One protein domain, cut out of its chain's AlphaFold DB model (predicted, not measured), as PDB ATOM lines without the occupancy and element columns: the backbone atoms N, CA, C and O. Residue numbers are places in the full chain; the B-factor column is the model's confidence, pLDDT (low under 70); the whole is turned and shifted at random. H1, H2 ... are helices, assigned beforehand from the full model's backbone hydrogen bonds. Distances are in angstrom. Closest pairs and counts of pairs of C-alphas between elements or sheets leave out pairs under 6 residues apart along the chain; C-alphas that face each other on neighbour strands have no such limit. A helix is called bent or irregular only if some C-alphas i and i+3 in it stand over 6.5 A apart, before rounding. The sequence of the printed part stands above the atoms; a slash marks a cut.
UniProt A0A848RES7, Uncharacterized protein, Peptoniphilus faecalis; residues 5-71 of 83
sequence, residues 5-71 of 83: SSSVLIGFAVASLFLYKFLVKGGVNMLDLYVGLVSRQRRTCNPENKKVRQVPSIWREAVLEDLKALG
ATOM      1  N   SER A   5      -5.533 -30.528 -50.610       53.41
ATOM      2  CA  SER A   5      -4.402 -30.898 -49.742       53.41
ATOM      3  C   SER A   5      -3.778 -29.686 -49.025       53.41
ATOM      4  O   SER A   5      -3.468 -29.743 -47.837       53.41
ATOM      5  N   SER A   6      -3.684 -28.537 -49.701       59.34
ATOM      6  CA  SER A   6      -3.014 -27.342 -49.168       59.34
ATOM      7  C   SER A   6      -3.758 -26.689 -47.997       59.34
ATOM      8  O   SER A   6      -3.121 -26.149 -47.100       59.34
ATOM      9  N   SER A   7      -5.095 -26.753 -47.958       60.09
ATOM     10  CA  SER A   7      -5.881 -26.144 -46.872       60.09
ATOM     11  C   SER A   7      -5.717 -26.875 -45.538       60.09
ATOM     12  O   SER A   7      -5.724 -26.235 -44.488       60.09
ATOM     13  N   VAL A   8      -5.514 -28.195 -45.571       64.75
ATOM     14  CA  VAL A   8      -5.279 -29.014 -44.372       64.75
ATOM     15  C   VAL A   8      -3.901 -28.712 -43.784       64.75
ATOM     16  O   VAL A   8      -3.777 -28.532 -42.575       64.75
ATOM     17  N   LEU A   9      -2.881 -28.573 -44.637       64.38
ATOM     18  CA  LEU A   9      -1.521 -28.214 -44.221       64.38
ATOM     19  C   LEU A   9      -1.442 -26.787 -43.658       64.38
ATOM     20  O   LEU A   9      -0.780 -26.566 -42.646       64.38
ATOM     21  N   ILE A  10      -2.169 -25.834 -44.251       71.06
ATOM     22  CA  ILE A  10      -2.278 -24.466 -43.721       71.06
ATOM     23  C   ILE A  10      -3.000 -24.472 -42.368       71.06
ATOM     24  O   ILE A  10      -2.535 -23.832 -41.428       71.06
ATOM     25  N   GLY A  11      -4.091 -25.233 -42.231       69.88
ATOM     26  CA  GLY A  11      -4.800 -25.385 -40.958       69.88
ATOM     27  C   GLY A  11      -3.905 -25.948 -39.850       69.88
ATOM     28  O   GLY A  11      -3.879 -25.406 -38.747       69.88
ATOM     29  N   PHE A  12      -3.103 -26.970 -40.160       76.62
ATOM     30  CA  PHE A  12      -2.123 -27.537 -39.228       76.62
ATOM     31  C   PHE A  12      -1.011 -26.554 -38.852       76.62
ATOM     32  O   PHE A  12      -0.609 -26.509 -37.688       76.62
ATOM     33  N   ALA A  13      -0.531 -25.747 -39.802       80.31
ATOM     34  CA  ALA A  13       0.481 -24.727 -39.544       80.31
ATOM     35  C   ALA A  13      -0.060 -23.601 -38.649       80.31
ATOM     36  O   ALA A  13       0.609 -23.200 -37.697       80.31
ATOM     37  N   VAL A  14      -1.291 -23.135 -38.891       80.06
ATOM     38  CA  VAL A  14      -1.950 -22.113 -38.059       80.06
ATOM     39  C   VAL A  14      -2.252 -22.657 -36.660       80.06
ATOM     40  O   VAL A  14      -1.963 -21.987 -35.670       80.06
ATOM     41  N   ALA A  15      -2.756 -23.890 -36.554       79.94
ATOM     42  CA  ALA A  15      -2.997 -24.547 -35.270       79.94
ATOM     43  C   ALA A  15      -1.693 -24.777 -34.487       79.94
ATOM     44  O   ALA A  15      -1.643 -24.504 -33.290       79.94
ATOM     45  N   SER A  16      -0.617 -25.201 -35.160       78.75
ATOM     46  CA  SER A  16       0.709 -25.348 -34.544       78.75
ATOM     47  C   SER A  16       1.282 -24.015 -34.083       78.75
ATOM     48  O   SER A  16       1.828 -23.942 -32.989       78.75
ATOM     49  N   LEU A  17       1.140 -22.944 -34.871       78.50
ATOM     50  CA  LEU A  17       1.595 -21.608 -34.481       78.50
ATOM     51  C   LEU A  17       0.832 -21.098 -33.252       78.50
ATOM     52  O   LEU A  17       1.426 -20.524 -32.338       78.50
ATOM     53  N   PHE A  18      -0.478 -21.338 -33.212       75.69
ATOM     54  CA  PHE A  18      -1.330 -20.981 -32.085       75.69
ATOM     55  C   PHE A  18      -0.951 -21.764 -30.818       75.69
ATOM     56  O   PHE A  18      -0.741 -21.168 -29.761       75.69
ATOM     57  N   LEU A  19      -0.759 -23.082 -30.939       72.56
ATOM     58  CA  LEU A  19      -0.277 -23.937 -29.852       72.56
ATOM     59  C   LEU A  19       1.122 -23.530 -29.382       72.56
ATOM     60  O   LEU A  19       1.356 -23.464 -28.182       72.56
ATOM     61  N   TYR A  20       2.031 -23.186 -30.294       75.56
ATOM     62  CA  TYR A  20       3.375 -22.718 -29.960       75.56
ATOM     63  C   TYR A  20       3.338 -21.415 -29.155       75.56
ATOM     64  O   TYR A  20       3.986 -21.316 -28.121       75.56
ATOM     65  N   LYS A  21       2.529 -20.426 -29.556       69.31
ATOM     66  CA  LYS A  21       2.357 -19.184 -28.775       69.31
ATOM     67  C   LYS A  21       1.748 -19.437 -27.393       69.31
ATOM     68  O   LYS A  21       2.082 -18.716 -26.454       69.31
ATOM     69  N   PHE A  22       0.885 -20.443 -27.264       60.47
ATOM     70  CA  PHE A  22       0.284 -20.836 -25.990       60.47
ATOM     71  C   PHE A  22       1.270 -21.598 -25.083       60.47
ATOM     72  O   PHE A  22       1.354 -21.308 -23.895       60.47
ATOM     73  N   LEU A  23       2.064 -22.516 -25.646       61.22
ATOM     74  CA  LEU A  23       3.023 -23.365 -24.927       61.22
ATOM     75  C   LEU A  23       4.332 -22.637 -24.575       61.22
ATOM     76  O   LEU A  23       4.909 -22.890 -23.523       61.22
ATOM     77  N   VAL A  24       4.793 -21.702 -25.414       58.41
ATOM     78  CA  VAL A  24       6.039 -20.935 -25.194       58.41
ATOM     79  C   VAL A  24       5.850 -19.777 -24.216       58.41
ATOM     80  O   VAL A  24       6.819 -19.248 -23.681       58.41
ATOM     81  N   LYS A  25       4.608 -19.452 -23.850       57.03
ATOM     82  CA  LYS A  25       4.305 -18.593 -22.693       57.03
ATOM     83  C   LYS A  25       4.504 -19.331 -21.350       57.03
ATOM     84  O   LYS A  25       3.898 -18.979 -20.346       57.03
ATOM     85  N   GLY A  26       5.324 -20.381 -21.345       54.34
ATOM     86  CA  GLY A  26       5.646 -21.245 -20.215       54.34
ATOM     87  C   GLY A  26       7.027 -20.933 -19.652       54.34
ATOM     88  O   GLY A  26       7.943 -21.739 -19.744       54.34
ATOM     89  N   GLY A  27       7.161 -19.745 -19.077       55.19
ATOM     90  CA  GLY A  27       8.313 -19.336 -18.281       55.19
ATOM     91  C   GLY A  27       7.835 -18.400 -17.187       55.19
ATOM     92  O   GLY A  27       8.325 -17.285 -17.078       55.19
ATOM     93  N   VAL A  28       6.788 -18.798 -16.456       57.44
ATOM     94  CA  VAL A  28       6.278 -17.998 -15.338       57.44
ATOM     95  C   VAL A  28       7.354 -18.008 -14.267       57.44
ATOM     96  O   VAL A  28       7.565 -19.018 -13.592       57.44
ATOM     97  N   ASN A  29       8.069 -16.894 -14.153       76.81
ATOM     98  CA  ASN A  29       8.947 -16.661 -13.027       76.81
ATOM     99  C   ASN A  29       8.103 -16.822 -11.752       76.81
ATOM    100  O   ASN A  29       6.969 -16.343 -11.681       76.81
ATOM    101  N   MET A  30       8.625 -17.531 -10.749       79.44
ATOM    102  CA  MET A  30       7.911 -17.717  -9.478       79.44
ATOM    103  C   MET A  30       7.541 -16.370  -8.846       79.44
ATOM    104  O   MET A  30       6.524 -16.273  -8.161       79.44
ATOM    105  N   LEU A  31       8.335 -15.337  -9.131       83.62
ATOM    106  CA  LEU A  31       8.078 -13.954  -8.761       83.62
ATOM    107  C   LEU A  31       6.776 -13.414  -9.379       83.62
ATOM    108  O   LEU A  31       5.852 -13.088  -8.637       83.62
ATOM    109  N   ASP A  32       6.650 -13.446 -10.710       83.88
ATOM    110  CA  ASP A  32       5.444 -13.021 -11.443       83.88
ATOM    111  C   ASP A  32       4.193 -13.774 -10.986       83.88
ATOM    112  O   ASP A  32       3.100 -13.210 -10.887       83.88
ATOM    113  N   LEU A  33       4.346 -15.065 -10.675       85.94
ATOM    114  CA  LEU A  33       3.258 -15.864 -10.128       85.94
ATOM    115  C   LEU A  33       2.778 -15.286  -8.788       85.94
ATOM    116  O   LEU A  33       1.572 -15.156  -8.572       85.94
ATOM    117  N   TYR A  34       3.697 -14.930  -7.887       87.00
ATOM    118  CA  TYR A  34       3.338 -14.341  -6.600       87.00
ATOM    119  C   TYR A  34       2.784 -12.923  -6.729       87.00
ATOM    120  O   TYR A  34       1.783 -12.640  -6.073       87.00
ATOM    121  N   VAL A  35       3.336 -12.084  -7.608       87.06
ATOM    122  CA  VAL A  35       2.793 -10.749  -7.919       87.06
ATOM    123  C   VAL A  35       1.342 -10.862  -8.393       87.06
ATOM    124  O   VAL A  35       0.448 -10.215  -7.846       87.06
ATOM    125  N   GLY A  36       1.064 -11.775  -9.330       86.81
ATOM    126  CA  GLY A  36      -0.295 -12.020  -9.817       86.81
ATOM    127  C   GLY A  36      -1.242 -12.586  -8.750       86.81
ATOM    128  O   GLY A  36      -2.428 -12.249  -8.726       86.81
ATOM    129  N   LEU A  37      -0.744 -13.431  -7.841       88.12
ATOM    130  CA  LEU A  37      -1.533 -13.947  -6.716       88.12
ATOM    131  C   LEU A  37      -1.877 -12.860  -5.692       88.12
ATOM    132  O   LEU A  37      -2.975 -12.910  -5.131       88.12
ATOM    133  N   VAL A  38      -0.965 -11.914  -5.448       88.25
ATOM    134  CA  VAL A  38      -1.204 -10.775  -4.552       88.25
ATOM    135  C   VAL A  38      -2.173  -9.788  -5.190       88.25
ATOM    136  O   VAL A  38      -3.175  -9.460  -4.571       88.25
ATOM    137  N   SER A  39      -1.990  -9.442  -6.468       84.88
ATOM    138  CA  SER A  39      -2.934  -8.599  -7.221       84.88
ATOM    139  C   SER A  39      -4.366  -9.166  -7.240       84.88
ATOM    140  O   SER A  39      -5.343  -8.426  -7.182       84.88
ATOM    141  N   ARG A  40      -4.521 -10.497  -7.253       85.31
ATOM    142  CA  ARG A  40      -5.832 -11.171  -7.142       85.31
ATOM    143  C   ARG A  40      -6.316 -11.382  -5.703       85.31
ATOM    144  O   ARG A  40      -7.271 -12.134  -5.504       85.31
ATOM    145  N   GLN A  41      -5.637 -10.809  -4.712       83.38
ATOM    146  CA  GLN A  41      -5.954 -10.929  -3.286       83.38
ATOM    147  C   GLN A  41      -6.043 -12.389  -2.804       83.38
ATOM    148  O   GLN A  41      -6.793 -12.729  -1.895       83.38
ATOM    149  N   ARG A  42      -5.304 -13.311  -3.438       85.00
ATOM    150  CA  ARG A  42      -5.221 -14.721  -3.006       85.00
ATOM    151  C   ARG A  42      -4.092 -14.929  -2.006       85.00
ATOM    152  O   ARG A  42      -4.123 -15.890  -1.232       85.00
ATOM    153  N   ARG A  43      -3.097 -14.042  -2.043       86.19
ATOM    154  CA  ARG A  43      -2.023 -13.923  -1.062       86.19
ATOM    155  C   ARG A  43      -1.793 -12.463  -0.706       86.19
ATOM    156  O   ARG A  43      -2.247 -11.583  -1.419       86.19
ATOM    157  N   THR A  44      -1.078 -12.241   0.385       87.62
ATOM    158  CA  THR A  44      -0.671 -10.907   0.833       87.62
ATOM    159  C   THR A  44       0.814 -10.901   1.185       87.62
ATOM    160  O   THR A  44       1.363 -11.910   1.646       87.62
ATOM    161  N   CYS A  45       1.474  -9.772   0.955       85.75
ATOM    162  CA  CYS A  45       2.788  -9.479   1.517       85.75
ATOM    163  C   CYS A  45       2.678  -8.815   2.900       85.75
ATOM    164  O   CYS A  45       3.681  -8.742   3.610       85.75
ATOM    165  N   ASN A  46       1.476  -8.385   3.304       83.19
ATOM    166  CA  ASN A  46       1.193  -7.752   4.583       83.19
ATOM    167  C   ASN A  46       1.104  -8.795   5.721       83.19
ATOM    168  O   ASN A  46       0.234  -9.674   5.697       83.19
ATOM    169  N   PRO A  47       1.979  -8.728   6.742       77.94
ATOM    170  CA  PRO A  47       1.946  -9.668   7.854       77.94
ATOM    171  C   PRO A  47       0.702  -9.524   8.746       77.94
ATOM    172  O   PRO A  47       0.337 -10.475   9.440       77.94
ATOM    173  N   GLU A  48       0.044  -8.364   8.718       77.62
ATOM    174  CA  GLU A  48      -1.119  -8.059   9.556       77.62
ATOM    175  C   GLU A  48      -2.422  -8.617   8.976       77.62
ATOM    176  O   GLU A  48      -3.369  -8.920   9.710       77.62
ATOM    177  N   ASN A  49      -2.463  -8.840   7.659       75.19
ATOM    178  CA  ASN A  49      -3.629  -9.387   6.992       75.19
ATOM    179  C   ASN A  49      -3.706 -10.913   7.179       75.19
ATOM    180  O   ASN A  49      -3.097 -11.702   6.458       75.19
ATOM    181  N   LYS A  50      -4.512 -11.343   8.159       73.56
ATOM    182  CA  LYS A  50      -4.779 -12.764   8.453       73.56
ATOM    183  C   LYS A  50      -5.877 -13.388   7.582       73.56
ATOM    184  O   LYS A  50      -6.183 -14.565   7.762       73.56
ATOM    185  N   LYS A  51      -6.497 -12.633   6.664       80.12
ATOM    186  CA  LYS A  51      -7.588 -13.150   5.816       80.12
ATOM    187  C   LYS A  51      -7.072 -14.045   4.692       80.12
ATOM    188  O   LYS A  51      -7.784 -14.946   4.255       80.12
ATOM    189  N   VAL A  52      -5.852 -13.800   4.220       84.62
ATOM    190  CA  VAL A  52      -5.251 -14.495   3.075       84.62
ATOM    191  C   VAL A  52      -3.855 -14.999   3.420       84.62
ATOM    192  O   VAL A  52      -3.187 -14.506   4.325       84.62
ATOM    193  N   ARG A  53      -3.402 -16.038   2.714       87.19
ATOM    194  CA  ARG A  53      -2.116 -16.676   3.011       87.19
ATOM    195  C   ARG A  53      -0.958 -15.757   2.623       87.19
ATOM    196  O   ARG A  53      -0.922 -15.240   1.511       87.19
ATOM    197  N   GLN A  54       0.035 -15.629   3.495       86.69
ATOM    198  CA  GLN A  54       1.200 -14.792   3.212       86.69
ATOM    199  C   GLN A  54       2.093 -15.370   2.104       86.69
ATOM    200  O   GLN A  54       2.230 -16.592   1.938       86.69
ATOM    201  N   VAL A  55       2.733 -14.476   1.352       87.50
ATOM    202  CA  VAL A  55       3.839 -14.825   0.454       87.50
ATOM    203  C   VAL A  55       5.037 -15.308   1.296       87.50
ATOM    204  O   VAL A  55       5.298 -14.743   2.370       87.50
ATOM    205  N   PRO A  56       5.752 -16.371   0.864       87.81
ATOM    206  CA  PRO A  56       6.947 -16.848   1.556       87.81
ATOM    207  C   PRO A  56       7.988 -15.734   1.690       87.81
ATOM    208  O   PRO A  56       8.156 -14.943   0.765       87.81
ATOM    209  N   SER A  57       8.711 -15.698   2.810       86.38
ATOM    210  CA  SER A  57       9.689 -14.642   3.118       86.38
ATOM    211  C   SER A  57      10.739 -14.445   2.024       86.38
ATOM    212  O   SER A  57      11.039 -13.310   1.688       86.38
ATOM    213  N   ILE A  58      11.210 -15.538   1.412       86.88
ATOM    214  CA  ILE A  58      12.215 -15.536   0.332       86.88
ATOM    215  C   ILE A  58      11.798 -14.647  -0.851       86.88
ATOM    216  O   ILE A  58      12.641 -14.033  -1.488       86.88
ATOM    217  N   TRP A  59      10.496 -14.577  -1.141       85.06
ATOM    218  CA  TRP A  59       9.964 -13.857  -2.302       85.06
ATOM    219  C   TRP A  59       9.276 -12.548  -1.921       85.06
ATOM    220  O   TRP A  59       8.889 -11.789  -2.798       85.06
ATOM    221  N   ARG A  60       9.088 -12.277  -0.627       85.50
ATOM    222  CA  ARG A  60       8.252 -11.168  -0.158       85.50
ATOM    223  C   ARG A  60       8.824  -9.807  -0.543       85.50
ATOM    224  O   ARG A  60       8.061  -8.946  -0.957       85.50
ATOM    225  N   GLU A  61      10.136  -9.634  -0.416       87.25
ATOM    226  CA  GLU A  61      10.814  -8.375  -0.747       87.25
ATOM    227  C   GLU A  61      10.738  -8.083  -2.245       87.25
ATOM    228  O   GLU A  61      10.242  -7.031  -2.636       87.25
ATOM    229  N   ALA A  62      11.114  -9.057  -3.075       88.06
ATOM    230  CA  ALA A  62      11.088  -8.909  -4.526       88.06
ATOM    231  C   ALA A  62       9.654  -8.728  -5.072       88.06
ATOM    232  O   ALA A  62       9.417  -7.884  -5.927       88.06
ATOM    233  N   VAL A  63       8.660  -9.441  -4.523       87.88
ATOM    234  CA  VAL A  63       7.246  -9.255  -4.906       87.88
ATOM    235  C   VAL A  63       6.741  -7.866  -4.510       87.88
ATOM    236  O   VAL A  63       5.938  -7.281  -5.225       87.88
ATOM    237  N   LEU A  64       7.186  -7.325  -3.374       88.81
ATOM    238  CA  LEU A  64       6.781  -5.996  -2.914       88.81
ATOM    239  C   LEU A  64       7.395  -4.875  -3.764       88.81
ATOM    240  O   LEU A  64       6.751  -3.847  -3.964       88.81
ATOM    241  N   GLU A  65       8.611  -5.066  -4.269       88.88
ATOM    242  CA  GLU A  65       9.245  -4.156  -5.226       88.88
ATOM    243  C   GLU A  65       8.474  -4.115  -6.554       88.88
ATOM    244  O   GLU A  65       8.092  -3.034  -7.007       88.88
ATOM    245  N   ASP A  66       8.135  -5.281  -7.106       87.94
ATOM    246  CA  ASP A  66       7.346  -5.380  -8.338       87.94
ATOM    247  C   ASP A  66       5.930  -4.814  -8.173       87.94
ATOM    248  O   ASP A  66       5.435  -4.097  -9.042       87.94
ATOM    249  N   LEU A  67       5.267  -5.090  -7.043       86.62
ATOM    250  CA  LEU A  67       3.945  -4.525  -6.749       86.62
ATOM    251  C   LEU A  67       3.996  -2.997  -6.687       86.62
ATOM    252  O   LEU A  67       3.147  -2.342  -7.289       86.62
ATOM    253  N   LYS A  68       5.026  -2.417  -6.054       87.69
ATOM    254  CA  LYS A  68       5.230  -0.961  -6.040       87.69
ATOM    255  C   LYS A  68       5.460  -0.399  -7.439       87.69
ATOM    256  O   LYS A  68       4.901   0.647  -7.757       87.69
ATOM    257  N   ALA A  69       6.228  -1.088  -8.282       86.75
ATOM    258  CA  ALA A  69       6.427  -0.695  -9.678       86.75
ATOM    259  C   ALA A  69       5.114  -0.716 -10.486       86.75
ATOM    260  O   ALA A  69       4.935   0.086 -11.400       86.75
ATOM    261  N   LEU A  70       4.178  -1.596 -10.119       82.25
ATOM    262  CA  LEU A  70       2.832  -1.674 -10.693       82.25
ATOM    263  C   LEU A  70       1.833  -0.683 -10.072       82.25
ATOM    264  O   LEU A  70       0.688  -0.630 -10.518       82.25
ATOM    265  N   GLY A  71       2.233   0.091  -9.058       85.06
ATOM    266  CA  GLY A  71       1.332   0.987  -8.331       85.06
ATOM    267  C   GLY A  71       0.341   0.249  -7.426       85.06
ATOM    268  O   GLY A  71      -0.758   0.747  -7.189       85.06
TER     269      GLY A  71
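Overview. This is residues 5 to 71 of the 83 residues of an uncharacterized protein of Peptoniphilus faecalis (UniProt A0A848RES7). A long straight helix, H1, sticks out as an arm from a small compact head, in which two shorter helices, H2 and H3, cross at a steep angle and a long loop joins them. H1 and the link after it, residues 5 to 29, stand free of the head and make most of the length. The printed part has 67 residues with three named helices, in the order H1, H2, H3, and no named strand; the class is all helix, with 42 residues in named elements. The whole is extended, with a radius of gyration of the C-alphas of 19.0 A and spans of 64 by 21 by 21 A.

Arrangement. The longest helix, H1, residues 5 to 23, touches no helix. It is apart from H2, residues 30 to 39, although the two follow each other in the chain, and it is apart from H3, residues 57 to 69. H2 and H3 touch, with 10 pairs of C-alphas within 8 A. Their closest C-alphas are those of Val 35 and Val 63, 5.6 A apart, and their centres are 9.0 A apart. Their lines stand at a steep tilt of 62 degrees, and they run the same way. Between them, residues 43 to 44 pair with residues 53 to 54 in a short parallel pairing. In H1 and H2 every O i to N i+4 pair is within hydrogen-bond range; in H3 it is 7 of 9.

Along the chain. H1 has 19 residues and runs 27.0 A from C-alpha 5 at (-4.402, -30.898, -49.742) to C-alpha 23 at (3.023, -23.365, -24.927). H2, 10 residues, begins at Met 30 and ends at Ser 39, 14.3 A from first to last C-alpha. H3, 13 residues, runs 19.2 A from Ser 57 to C-alpha 69 at (6.427, -0.695, -9.678). H3 is irregular: C-alphas 58 and 61 are 7.4 A apart, and its line is a rough one.

Size, cuts and confidence. The two C-alphas farthest apart are those of Ser 5 and Glu 48, at 63.6 A. Without the stretch that stands free, the body has 42 residues, spans 24 by 20 by 16 A and has a radius of gyration of 9.1 A. The printed part has no cut. The link from H1 to H2, 6 residues, is short, and the link from H2 to H3, residues 40 to 56, is long. The mean pLDDT of the printed part is 78.5; it is under 70 at residues 5 to 9, residue 11 and residues 21 to 28.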